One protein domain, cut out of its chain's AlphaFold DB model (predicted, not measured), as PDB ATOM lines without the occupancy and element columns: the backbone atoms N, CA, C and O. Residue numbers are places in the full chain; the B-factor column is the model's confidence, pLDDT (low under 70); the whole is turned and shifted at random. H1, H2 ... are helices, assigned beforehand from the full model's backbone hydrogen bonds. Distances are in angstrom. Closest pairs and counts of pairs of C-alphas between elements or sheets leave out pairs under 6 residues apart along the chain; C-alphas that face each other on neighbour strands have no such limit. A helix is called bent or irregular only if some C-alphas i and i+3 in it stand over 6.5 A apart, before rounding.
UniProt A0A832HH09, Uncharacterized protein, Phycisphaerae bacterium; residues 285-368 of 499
ATOM      1  N   HIS A 285     171.882 263.705 210.594       92.38
ATOM      2  CA  HIS A 285     171.004 264.637 209.879       92.38
ATOM      3  C   HIS A 285     171.469 264.894 208.441       92.38
ATOM      4  O   HIS A 285     170.623 265.062 207.561       92.38
ATOM      5  N   ALA A 286     172.778 264.844 208.177       92.19
ATOM      6  CA  ALA A 286     173.344 265.055 206.847       92.19
ATOM      7  C   ALA A 286     173.094 263.858 205.918       92.19
ATOM      8  O   ALA A 286     172.776 264.037 204.743       92.19
ATOM      9  N   ALA A 287     173.178 262.628 206.427       92.94
ATOM     10  CA  ALA A 287     172.767 261.451 205.664       92.94
ATOM     11  C   ALA A 287     171.237 261.366 205.518       92.94
ATOM     12  O   ALA A 287     170.731 260.973 204.459       92.94
ATOM     13  N   ALA A 288     170.486 261.760 206.552       93.44
ATOM     14  CA  ALA A 288     169.027 261.738 206.527       93.44
ATOM     15  C   ALA A 288     168.451 262.680 205.466       93.44
ATOM     16  O   ALA A 288     167.555 262.255 204.738       93.44
ATOM     17  N   ILE A 289     168.978 263.907 205.326       93.94
ATOM     18  CA  ILE A 289     168.472 264.861 204.324       93.94
ATOM     19  C   ILE A 289     168.633 264.298 202.908       93.94
ATOM     20  O   ILE A 289     167.654 264.197 202.174       93.94
ATOM     21  N   LYS A 290     169.821 263.767 202.588       93.31
ATOM     22  CA  LYS A 290     170.098 263.112 201.302       93.31
ATOM     23  C   LYS A 290     169.152 261.941 201.059       93.31
ATOM     24  O   LYS A 290     168.661 261.746 199.954       93.31
ATOM     25  N   THR A 291     168.862 261.167 202.104       93.44
ATOM     26  CA  THR A 291     167.949 260.025 202.015       93.44
ATOM     27  C   THR A 291     166.526 260.466 201.680       93.44
ATOM     28  O   THR A 291     165.904 259.881 200.792       93.44
ATOM     29  N   VAL A 292     165.994 261.489 202.356       93.88
ATOM     30  CA  VAL A 292     164.612 261.941 202.129       93.88
ATOM     31  C   VAL A 292     164.450 262.743 200.839       93.88
ATOM     32  O   VAL A 292     163.385 262.693 200.230       93.88
ATOM     33  N   GLU A 293     165.502 263.413 200.364       93.31
ATOM     34  CA  GLU A 293     165.507 264.132 199.083       93.31
ATOM     35  C   GLU A 293     165.359 263.206 197.871       93.31
ATOM     36  O   GLU A 293     164.822 263.612 196.844       93.31
ATOM     37  N   THR A 294     165.752 261.936 197.998       92.94
ATOM     38  CA  THR A 294     165.528 260.929 196.944       92.94
ATOM     39  C   THR A 294     164.079 260.442 196.861       92.94
ATOM     40  O   THR A 294     163.760 259.612 196.008       92.94
ATOM     41  N   TRP A 295     163.180 260.916 197.736       93.56
ATOM     42  CA  TRP A 295     161.788 260.478 197.721       93.56
ATOM     43  C   TRP A 295     161.081 260.926 196.431       93.56
ATOM     44  O   TRP A 295     161.153 262.110 196.094       93.56
ATOM     45  N   PRO A 296     160.390 260.023 195.702       92.38
ATOM     46  CA  PRO A 296     159.861 260.329 194.371       92.38
ATOM     47  C   PRO A 296     158.744 261.378 194.403       92.38
ATOM     48  O   PRO A 296     158.741 262.307 193.596       92.38
ATOM     49  N   ASP A 297     157.824 261.269 195.363       92.56
ATOM     50  CA  ASP A 297     156.709 262.203 195.514       92.56
ATOM     51  C   ASP A 297     157.190 263.547 196.084       92.56
ATOM     52  O   ASP A 297     157.717 263.611 197.197       92.56
ATOM     53  N   ALA A 298     156.996 264.632 195.333       90.94
ATOM     54  CA  ALA A 298     157.455 265.964 195.723       90.94
ATOM     55  C   ALA A 298     156.750 266.511 196.975       90.94
ATOM     56  O   ALA A 298     157.353 267.254 197.746       90.94
ATOM     57  N   SER A 299     155.482 266.161 197.200       90.81
ATOM     58  CA  SER A 299     154.750 266.605 198.385       90.81
ATOM     59  C   SER A 299     155.275 265.917 199.639       90.81
ATOM     60  O   SER A 299     155.650 266.594 200.593       90.81
ATOM     61  N   VAL A 300     155.394 264.590 199.600       91.50
ATOM     62  CA  VAL A 300     155.946 263.797 200.704       91.50
ATOM     63  C   VAL A 300     157.406 264.172 200.959       91.50
ATOM     64  O   VAL A 300     157.796 264.362 202.108       91.50
ATOM     65  N   ARG A 301     158.211 264.360 199.904       93.44
ATOM     66  CA  ARG A 301     159.605 264.811 200.016       93.44
ATOM     67  C   ARG A 301     159.721 266.116 200.799       93.44
ATOM     68  O   ARG A 301     160.561 266.200 201.688       93.44
ATOM     69  N   ARG A 302     158.867 267.110 200.521       91.88
ATOM     70  CA  ARG A 302     158.860 268.390 201.256       91.88
ATOM     71  C   ARG A 302     158.570 268.203 202.742       91.88
ATOM     72  O   ARG A 302     159.265 268.789 203.568       91.88
ATOM     73  N   ASP A 303     157.591 267.367 203.089       91.81
ATOM     74  CA  ASP A 303     157.260 267.073 204.490       91.81
ATOM     75  C   ASP A 303     158.411 266.350 205.210       91.81
ATOM     76  O   ASP A 303     158.717 266.653 206.366       91.81
ATOM     77  N   LEU A 304     159.098 265.434 204.522       93.75
ATOM     78  CA  LEU A 304     160.255 264.729 205.073       93.75
ATOM     79  C   LEU A 304     161.477 265.647 205.236       93.75
ATOM     80  O   LEU A 304     162.126 265.600 206.279       93.75
ATOM     81  N   VAL A 305     161.766 266.508 204.255       93.75
ATOM     82  CA  VAL A 305     162.831 267.526 204.327       93.75
ATOM     83  C   VAL A 305     162.580 268.481 205.492       93.75
ATOM     84  O   VAL A 305     163.484 268.728 206.286       93.75
ATOM     85  N   GLU A 306     161.346 268.962 205.660       93.44
ATOM     86  CA  GLU A 306     160.984 269.798 206.808       93.44
ATOM     87  C   GLU A 306     161.189 269.051 208.135       93.44
ATOM     88  O   GLU A 306     161.733 269.611 209.087       93.44
ATOM     89  N   CYS A 307     160.793 267.776 208.203       93.12
ATOM     90  CA  CYS A 307     160.977 266.941 209.386       93.12
ATOM     91  C   CYS A 307     162.458 266.790 209.770       93.12
ATOM     92  O   CYS A 307     162.809 267.039 210.926       93.12
ATOM     93  N   VAL A 308     163.329 266.466 208.809       94.56
ATOM     94  CA  VAL A 308     164.785 266.385 209.020       94.56
ATOM     95  C   VAL A 308     165.362 267.756 209.388       94.56
ATOM     96  O   VAL A 308     166.167 267.855 210.312       94.56
ATOM     97  N   GLY A 309     164.908 268.830 208.735       94.06
ATOM     98  CA  GLY A 309     165.337 270.200 209.016       94.06
ATOM     99  C   GLY A 309     165.063 270.626 210.460       94.06
ATOM    100  O   GLY A 309     165.920 271.234 211.096       94.06
ATOM    101  N   ARG A 310     163.916 270.247 211.039       93.00
ATOM    102  CA  ARG A 310     163.617 270.521 212.460       93.00
ATOM    103  C   ARG A 310     164.619 269.862 213.406       93.00
ATOM    104  O   ARG A 310     164.990 270.463 214.406       93.00
ATOM    105  N   VAL A 311     165.066 268.647 213.100       92.56
ATOM    106  CA  VAL A 311     166.113 267.963 213.875       92.56
ATOM    107  C   VAL A 311     167.460 268.651 213.701       92.56
ATOM    108  O   VAL A 311     168.182 268.871 214.673       92.56
ATOM    109  N   TRP A 312     167.784 269.020 212.465       94.12
ATOM    110  CA  TRP A 312     169.004 269.746 212.137       94.12
ATOM    111  C   TRP A 312     169.097 271.066 212.905       94.12
ATOM    112  O   TRP A 312     170.149 271.377 213.456       94.12
ATOM    113  N   ALA A 313     167.983 271.791 213.027       93.44
ATOM    114  CA  ALA A 313     167.889 273.022 213.803       93.44
ATOM    115  C   ALA A 313     168.265 272.831 215.283       93.44
ATOM    116  O   ALA A 313     168.795 273.756 215.890       93.44
ATOM    117  N   TYR A 314     168.047 271.644 215.857       92.00
ATOM    118  CA  TYR A 314     168.493 271.337 217.218       92.00
ATOM    119  C   TYR A 314     169.940 270.864 217.281       92.00
ATOM    120  O   TYR A 314     170.652 271.265 218.194       92.00
ATOM    121  N   LYS A 315     170.397 270.018 216.346       91.25
ATOM    122  CA  LYS A 315     171.754 269.443 216.396       91.25
ATOM    123  C   LYS A 315     172.828 270.431 215.936       91.25
ATOM    124  O   LYS A 315     173.815 270.627 216.646       91.25
ATOM    125  N   SER A 316     172.595 271.084 214.801       92.94
ATOM    126  CA  SER A 316     173.569 271.912 214.079       92.94
ATOM    127  C   SER A 316     172.938 273.230 213.593       92.94
ATOM    128  O   SER A 316     172.945 273.497 212.386       92.94
ATOM    129  N   PRO A 317     172.373 274.057 214.499       94.25
ATOM    130  CA  PRO A 317     171.605 275.247 214.125       94.25
ATOM    131  C   PRO A 317     172.356 276.225 213.208       94.25
ATOM    132  O   PRO A 317     171.741 276.798 212.315       94.25
ATOM    133  N   ASP A 318     173.676 276.367 213.367       94.06
ATOM    134  CA  ASP A 318     174.509 277.283 212.569       94.06
ATOM    135  C   ASP A 318     174.608 276.905 211.080       94.06
ATOM    136  O   ASP A 318     174.994 277.720 210.249       94.06
ATOM    137  N   THR A 319     174.256 275.666 210.727       94.31
ATOM    138  CA  THR A 319     174.365 275.126 209.357       94.31
ATOM    139  C   THR A 319     173.003 274.845 208.726       94.31
ATOM    140  O   THR A 319     172.908 274.142 207.720       94.31
ATOM    141  N   ILE A 320     171.924 275.374 209.313       92.31
ATOM    142  CA  ILE A 320     170.561 275.039 208.894       92.31
ATOM    143  C   ILE A 320     170.256 275.458 207.451       92.31
ATOM    144  O   ILE A 320     169.522 274.763 206.752       92.31
ATOM    145  N   ASP A 321     170.855 276.549 206.969       90.00
ATOM    146  CA  ASP A 321     170.650 277.026 205.600       90.00
ATOM    147  C   ASP A 321     171.139 276.016 204.552       90.00
ATOM    148  O   ASP A 321     170.521 275.883 203.497       90.00
ATOM    149  N   THR A 322     172.178 275.236 204.866       85.81
ATOM    150  CA  THR A 322     172.670 274.152 204.001       85.81
ATOM    151  C   THR A 322     171.658 273.013 203.874       85.81
ATOM    152  O   THR A 322     171.591 272.368 202.834       85.81
ATOM    153  N   ALA A 323     170.850 272.763 204.908       81.00
ATOM    154  CA  ALA A 323     169.876 271.672 204.930       81.00
ATOM    155  C   ALA A 323     168.550 272.013 204.233       81.00
ATOM    156  O   ALA A 323     167.765 271.119 203.924       81.00
ATOM    157  N   LEU A 324     168.269 273.302 204.028       86.19
ATOM    158  CA  LEU A 324     166.975 273.791 203.545       86.19
ATOM    159  C   LEU A 324     166.982 274.189 202.064       86.19
ATOM    160  O   LEU A 324     165.971 274.692 201.572       86.19
ATOM    161  N   THR A 325     168.081 273.961 201.341       84.31
ATOM    162  CA  THR A 325     168.227 274.356 199.928       84.31
ATOM    163  C   THR A 325     167.183 273.712 199.017       84.31
ATOM    164  O   THR A 325     166.752 274.333 198.049       84.31
ATOM    165  N   SER A 326     166.744 272.490 199.330       79.31
ATOM    166  CA  SER A 326     165.724 271.751 198.576       79.31
ATOM    167  C   SER A 326     164.283 272.047 199.007       79.31
ATOM    168  O   SER A 326     163.342 271.619 198.335       79.31
ATOM    169  N   LEU A 327     164.082 272.784 200.106       82.75
ATOM    170  CA  LEU A 327     162.756 273.149 200.590       82.75
ATOM    171  C   LEU A 327     162.284 274.412 199.862       82.75
ATOM    172  O   LEU A 327     162.710 275.517 200.180       82.75
ATOM    173  N   ASP A 328     161.394 274.250 198.888       82.31
ATOM    174  CA  ASP A 328     160.859 275.315 198.023       82.31
ATOM    175  C   ASP A 328     159.916 276.308 198.735       82.31
ATOM    176  O   ASP A 328     159.671 277.411 198.246       82.31
ATOM    177  N   SER A 329     159.403 275.943 199.909       86.25
ATOM    178  CA  SER A 329     158.421 276.723 200.659       86.25
ATOM    179  C   SER A 329     159.069 277.703 201.638       86.25
ATOM    180  O   SER A 329     159.561 277.313 202.700       86.25
ATOM    181  N   GLU A 330     158.980 278.998 201.327       87.94
ATOM    182  CA  GLU A 330     159.493 280.074 202.181       87.94
ATOM    183  C   GLU A 330     158.906 280.069 203.611       87.94
ATOM    184  O   GLU A 330     159.684 280.123 204.566       87.94
ATOM    185  N   PRO A 331     157.581 279.895 203.826       88.50
ATOM    186  CA  PRO A 331     157.030 279.776 205.178       88.50
ATOM    187  C   PRO A 331     157.614 278.606 205.982       88.50
ATOM    188  O   PRO A 331     157.894 278.752 207.172       88.50
ATOM    189  N   ARG A 332     157.831 277.446 205.344       86.19
ATOM    190  CA  ARG A 332     158.394 276.265 206.019       86.19
ATOM    191  C   ARG A 332     159.879 276.452 206.327       86.19
ATOM    192  O   ARG A 332     160.303 276.124 207.434       86.19
ATOM    193  N   ARG A 333     160.652 277.042 205.404       90.06
ATOM    194  CA  ARG A 333     162.050 277.431 205.659       90.06
ATOM    195  C   ARG A 333     162.140 278.340 206.881       90.06
ATOM    196  O   ARG A 333     162.890 278.041 207.806       90.06
ATOM    197  N   ASN A 334     161.321 279.389 206.929       90.81
ATOM    198  CA  ASN A 334     161.309 280.338 208.042       90.81
ATOM    199  C   ASN A 334     160.903 279.692 209.374       90.81
ATOM    200  O   ASN A 334     161.492 280.013 210.408       90.81
ATOM    201  N   ALA A 335     159.979 278.726 209.363       87.31
ATOM    202  CA  ALA A 335     159.633 277.960 210.559       87.31
ATOM    203  C   ALA A 335     160.830 277.158 211.108       87.31
ATOM    204  O   ALA A 335     161.087 277.181 212.312       87.31
ATOM    205  N   VAL A 336     161.598 276.487 210.243       90.44
ATOM    206  CA  VAL A 336     162.783 275.721 210.662       90.44
ATOM    207  C   VAL A 336     163.932 276.644 211.100       90.44
ATOM    208  O   VAL A 336     164.549 276.395 212.134       90.44
ATOM    209  N   LYS A 337     164.175 277.754 210.390       93.19
ATOM    210  CA  LYS A 337     165.173 278.765 210.791       93.19
ATOM    211  C   LYS A 337     164.848 279.397 212.144       93.19
ATOM    212  O   LYS A 337     165.742 279.611 212.956       93.19
ATOM    213  N   SER A 338     163.569 279.657 212.418       92.69
ATOM    214  CA  SER A 338     163.126 280.156 213.724       92.69
ATOM    215  C   SER A 338     163.479 279.179 214.853       92.69
ATOM    216  O   SER A 338     163.986 279.610 215.888       92.69
ATOM    217  N   LEU A 339     163.306 277.867 214.643       91.56
ATOM    218  CA  LEU A 339     163.738 276.850 215.610       91.56
ATOM    219  C   LEU A 339     165.257 276.867 215.825       91.56
ATOM    220  O   LEU A 339     165.697 276.823 216.972       91.56
ATOM    221  N   ALA A 340     166.045 276.991 214.753       93.25
ATOM    222  CA  ALA A 340     167.504 277.059 214.847       93.25
ATOM    223  C   ALA A 340     167.960 278.295 215.642       93.25
ATOM    224  O   ALA A 340     168.765 278.180 216.563       93.25
ATOM    225  N   ASN A 341     167.371 279.465 215.374       95.12
ATOM    226  CA  ASN A 341     167.644 280.693 216.126       95.12
ATOM    227  C   ASN A 341     167.269 280.566 217.610       95.12
ATOM    228  O   ASN A 341     168.011 281.022 218.482       95.12
ATOM    229  N   ASN A 342     166.143 279.915 217.914       92.94
ATOM    230  CA  ASN A 342     165.732 279.649 219.292       92.94
ATOM    231  C   ASN A 342     166.722 278.728 220.018       92.94
ATOM    232  O   ASN A 342     166.997 278.940 221.200       92.94
ATOM    233  N   GLU A 343     167.260 277.721 219.332       93.19
ATOM    234  CA  GLU A 343     168.298 276.845 219.880       93.19
ATOM    235  C   GLU A 343     169.633 277.584 220.077       93.19
ATOM    236  O   GLU A 343     170.271 277.431 221.117       93.19
ATOM    237  N   LEU A 344     170.032 278.462 219.150       94.62
ATOM    238  CA  LEU A 344     171.227 279.301 219.318       94.62
ATOM    239  C   LEU A 344     171.117 280.218 220.530       94.62
ATOM    240  O   LEU A 344     172.053 280.307 221.320       94.62
ATOM    241  N   ASN A 345     169.973 280.877 220.704       93.94
ATOM    242  CA  ASN A 345     169.733 281.739 221.858       93.94
ATOM    243  C   ASN A 345     169.738 280.943 223.172       93.94
ATOM    244  O   ASN A 345     170.278 281.412 224.172       93.94
ATOM    245  N   TRP A 346     169.195 279.722 223.162       89.38
ATOM    246  CA  TRP A 346     169.236 278.807 224.303       89.38
ATOM    247  C   TRP A 346     170.673 278.456 224.706       89.38
ATOM    248  O   TRP A 346     171.044 278.623 225.869       89.38
ATOM    249  N   ARG A 347     171.501 278.052 223.737       92.12
ATOM    250  CA  ARG A 347     172.916 277.722 223.963       92.12
ATOM    251  C   ARG A 347     173.734 278.944 224.393       92.12
ATOM    252  O   ARG A 347     174.526 278.848 225.325       92.12
ATOM    253  N   LYS A 348     173.497 280.118 223.788       94.38
ATOM    254  CA  LYS A 348     174.129 281.397 224.182       94.38
ATOM    255  C   LYS A 348     173.827 281.790 225.630       94.38
ATOM    256  O   LYS A 348     174.658 282.426 226.264       94.38
ATOM    257  N   ALA A 349     172.680 281.380 226.169       93.19
ATOM    258  CA  ALA A 349     172.331 281.569 227.578       93.19
ATOM    259  C   ALA A 349     173.028 280.570 228.532       93.19
ATOM    260  O   ALA A 349     172.624 280.452 229.687       93.19
ATOM    261  N   GLY A 350     174.032 279.819 228.059       92.00
ATOM    262  CA  GLY A 350     174.787 278.845 228.852       92.00
ATOM    263  C   GLY A 350     174.036 277.541 229.127       92.00
ATOM    264  O   GLY A 350     174.458 276.758 229.976       92.00
ATOM    265  N   ARG A 351     172.909 277.300 228.446       86.81
ATOM    266  CA  ARG A 351     172.122 276.074 228.618       86.81
ATOM    267  C   ARG A 351     172.669 274.959 227.715       86.81
ATOM    268  O   ARG A 351     173.109 275.255 226.601       86.81
ATOM    269  N   PRO A 352     172.637 273.688 228.158       85.31
ATOM    270  CA  PRO A 352     173.098 272.572 227.336       85.31
ATOM    271  C   PRO A 352     172.235 272.430 226.071       85.31
ATOM    272  O   PRO A 352     171.074 272.851 226.093       85.31
ATOM    273  N   PRO A 353     172.761 271.834 224.983       84.81
ATOM    274  CA  PRO A 353     171.962 271.498 223.808       84.81
ATOM    275  C   PRO A 353     170.693 270.743 224.194       84.81
ATOM    276  O   PRO A 353     170.706 269.920 225.113       84.81
ATOM    277  N   ARG A 354     169.594 270.995 223.481       80.12
ATOM    278  CA  ARG A 354     168.391 270.173 223.628       80.12
ATOM    279  C   ARG A 354     168.610 268.824 222.941       80.12
ATOM    280  O   ARG A 354     168.189 268.625 221.804       80.12
ATOM    281  N   ASP A 355     169.297 267.912 223.622       61.88
ATOM    282  CA  ASP A 355     169.400 266.515 223.205       61.88
ATOM    283  C   ASP A 355     168.050 265.804 223.410       61.88
ATOM    284  O   ASP A 355     167.251 266.132 224.283       61.88
ATOM    285  N   ARG A 356     167.732 264.881 222.507       58.09
ATOM    286  CA  ARG A 356     166.380 264.346 222.302       58.09
ATOM    287  C   ARG A 356     165.837 263.532 223.495       58.09
ATOM    288  O   ARG A 356     166.579 262.804 224.139       58.09
ATOM    289  N   ILE A 357     164.498 263.451 223.563       42.22
ATOM    290  CA  ILE A 357     163.658 262.511 224.350       42.22
ATOM    291  C   ILE A 357     163.293 262.980 225.773       42.22
ATOM    292  O   ILE A 357     163.205 262.183 226.694       42.22
ATOM    293  N   GLU A 358     162.911 264.237 225.948       36.53
ATOM    294  CA  GLU A 358     161.716 264.484 226.758       36.53
ATOM    295  C   GLU A 358     160.599 264.791 225.773       36.53
ATOM    296  O   GLU A 358     160.729 265.625 224.875       36.53
ATOM    297  N   LEU A 359     159.559 263.967 225.827       37.06
ATOM    298  CA  LEU A 359     158.369 264.087 225.010       37.06
ATOM    299  C   LEU A 359     157.765 265.471 225.249       37.06
ATOM    300  O   LEU A 359     156.876 265.609 226.077       37.06
ATOM    301  N   VAL A 360     158.135 266.468 224.443       30.77
ATOM    302  CA  VAL A 360     157.132 267.449 224.042       30.77
ATOM    303  C   VAL A 360     156.039 266.587 223.414       30.77
ATOM    304  O   VAL A 360     156.316 265.921 222.402       30.77
ATOM    305  N   PRO A 361     154.833 266.500 224.007       34.25
ATOM    306  CA  PRO A 361     153.742 265.774 223.386       34.25
ATOM    307  C   PRO A 361     153.660 266.284 221.956       34.25
ATOM    308  O   PRO A 361     153.748 267.494 221.732       34.25
ATOM    309  N   ARG A 362     153.576 265.380 220.978       41.34
ATOM    310  CA  ARG A 362     153.472 265.723 219.557       41.34
ATOM    311  C   ARG A 362     152.179 266.520 219.286       41.34
ATOM    312  O   ARG A 362     151.307 266.042 218.574       41.34
ATOM    313  N   ARG A 363     152.087 267.780 219.732       34.59
ATOM    314  CA  ARG A 363     151.085 268.773 219.302       34.59
ATOM    315  C   ARG A 363     151.194 269.045 217.795       34.59
ATOM    316  O   ARG A 363     150.287 269.597 217.186       34.59
ATOM    317  N   GLY A 364     152.295 268.627 217.163       30.20
ATOM    318  CA  GLY A 364     152.481 268.691 215.717       30.20
ATOM    319  C   GLY A 364     151.582 267.743 214.920       30.20
ATOM    320  O   GLY A 364     151.171 268.126 213.837       30.20
ATOM    321  N   ALA A 365     151.229 266.559 215.439       33.34
ATOM    322  CA  ALA A 365     150.323 265.643 214.731       33.34
ATOM    323  C   ALA A 365     148.856 266.105 214.809       33.34
ATOM    324  O   ALA A 365     148.075 265.852 213.896       33.34
ATOM    325  N   GLU A 366     148.495 266.845 215.860       33.31
ATOM    326  CA  GLU A 366     147.164 267.446 216.009       33.31
ATOM    327  C   GLU A 366     146.947 268.632 215.061       33.31
ATOM    328  O   GLU A 366     145.828 268.860 214.612       33.31
ATOM    329  N   ARG A 367     148.012 269.339 214.656       34.59
ATOM    330  CA  ARG A 367     147.910 270.439 213.679       34.59
ATOM    331  C   ARG A 367     147.589 269.990 212.250       34.59
ATOM    332  O   ARG A 367     147.160 270.824 211.461       34.59
ATOM    333  N   PHE A 368     147.758 268.711 211.916       31.67
ATOM    334  CA  PHE A 368     147.448 268.195 210.575       31.67
ATOM    335  C   PHE A 368     145.986 267.761 210.399       31.67
ATOM    336  O   PHE A 368     145.604 267.359 209.303       31.67
TER     337      PHE A 368
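This is residues 285 to 368 of the 499 residues of an uncharacterized protein of Phycisphaerae bacterium (UniProt A0A832HH09). A small bundle of four helices has the long H2 in its middle: H1 folds back along H2, the long H4 runs the same way as H2, and the short H3 packs on both H2 and H4. A tail leaves the end of H4, and its residues 357 to 368, with the tiny H5, stick out from the bundle. The printed part has 84 residues, with five named helices, H1 to H5 in chain order, and no named strand; the class is all helix. The whole is compact, with a radius of gyration of the C-alphas of 13.1 A, and spans 42 by 29 by 23 A.

H1, residues 285 to 293, begins at C-alpha 285 (171.004, 264.637, 209.879) and is 12.1 A long. H2, residues 298 to 315, is 25.4 A long. H3, residues 317 to 323, is 10.0 A long and irregular: C-alphas 318 and 321 are 8.0 A apart. H4, residues 330 to 348, is 26.5 A long and ends at C-alpha 348 (174.129, 281.397, 224.182). H5, residues 363 to 366, is 5.3 A long.

The hub is H2. H1 and H2 form a hairpin, at a shallow tilt of 7 degrees; their closest C-alphas, of His 285 and Trp 312, are 5.9 A apart. With residues 306 to 314 alone H2 touches H4, the same way at 11 degrees, closest at the C-alphas of Ala 313 and Ala 340, 4.2 A. H3 forms hairpins with H2 and with H4; C-alphas 317 and 340 are the closest of H3 and H4, at 4.5 A. H1 and H4 are apart. Every O i to N i+4 pair is within hydrogen-bond range in H4, against 4 of 5 in H1, 12 of 14 in H2 and 0 of 3 in H3, where 3 of 4 O i to N i+3 pairs are; H5 is too short for an O i to N i+4 pair.

The farthest C-alphas, of Pro 296 and Gly 350, are 41.9 A apart. The printed part has no cut. The link from H4 to H5, 14 residues, is long. Residues 355 to 368 have pLDDT under 70.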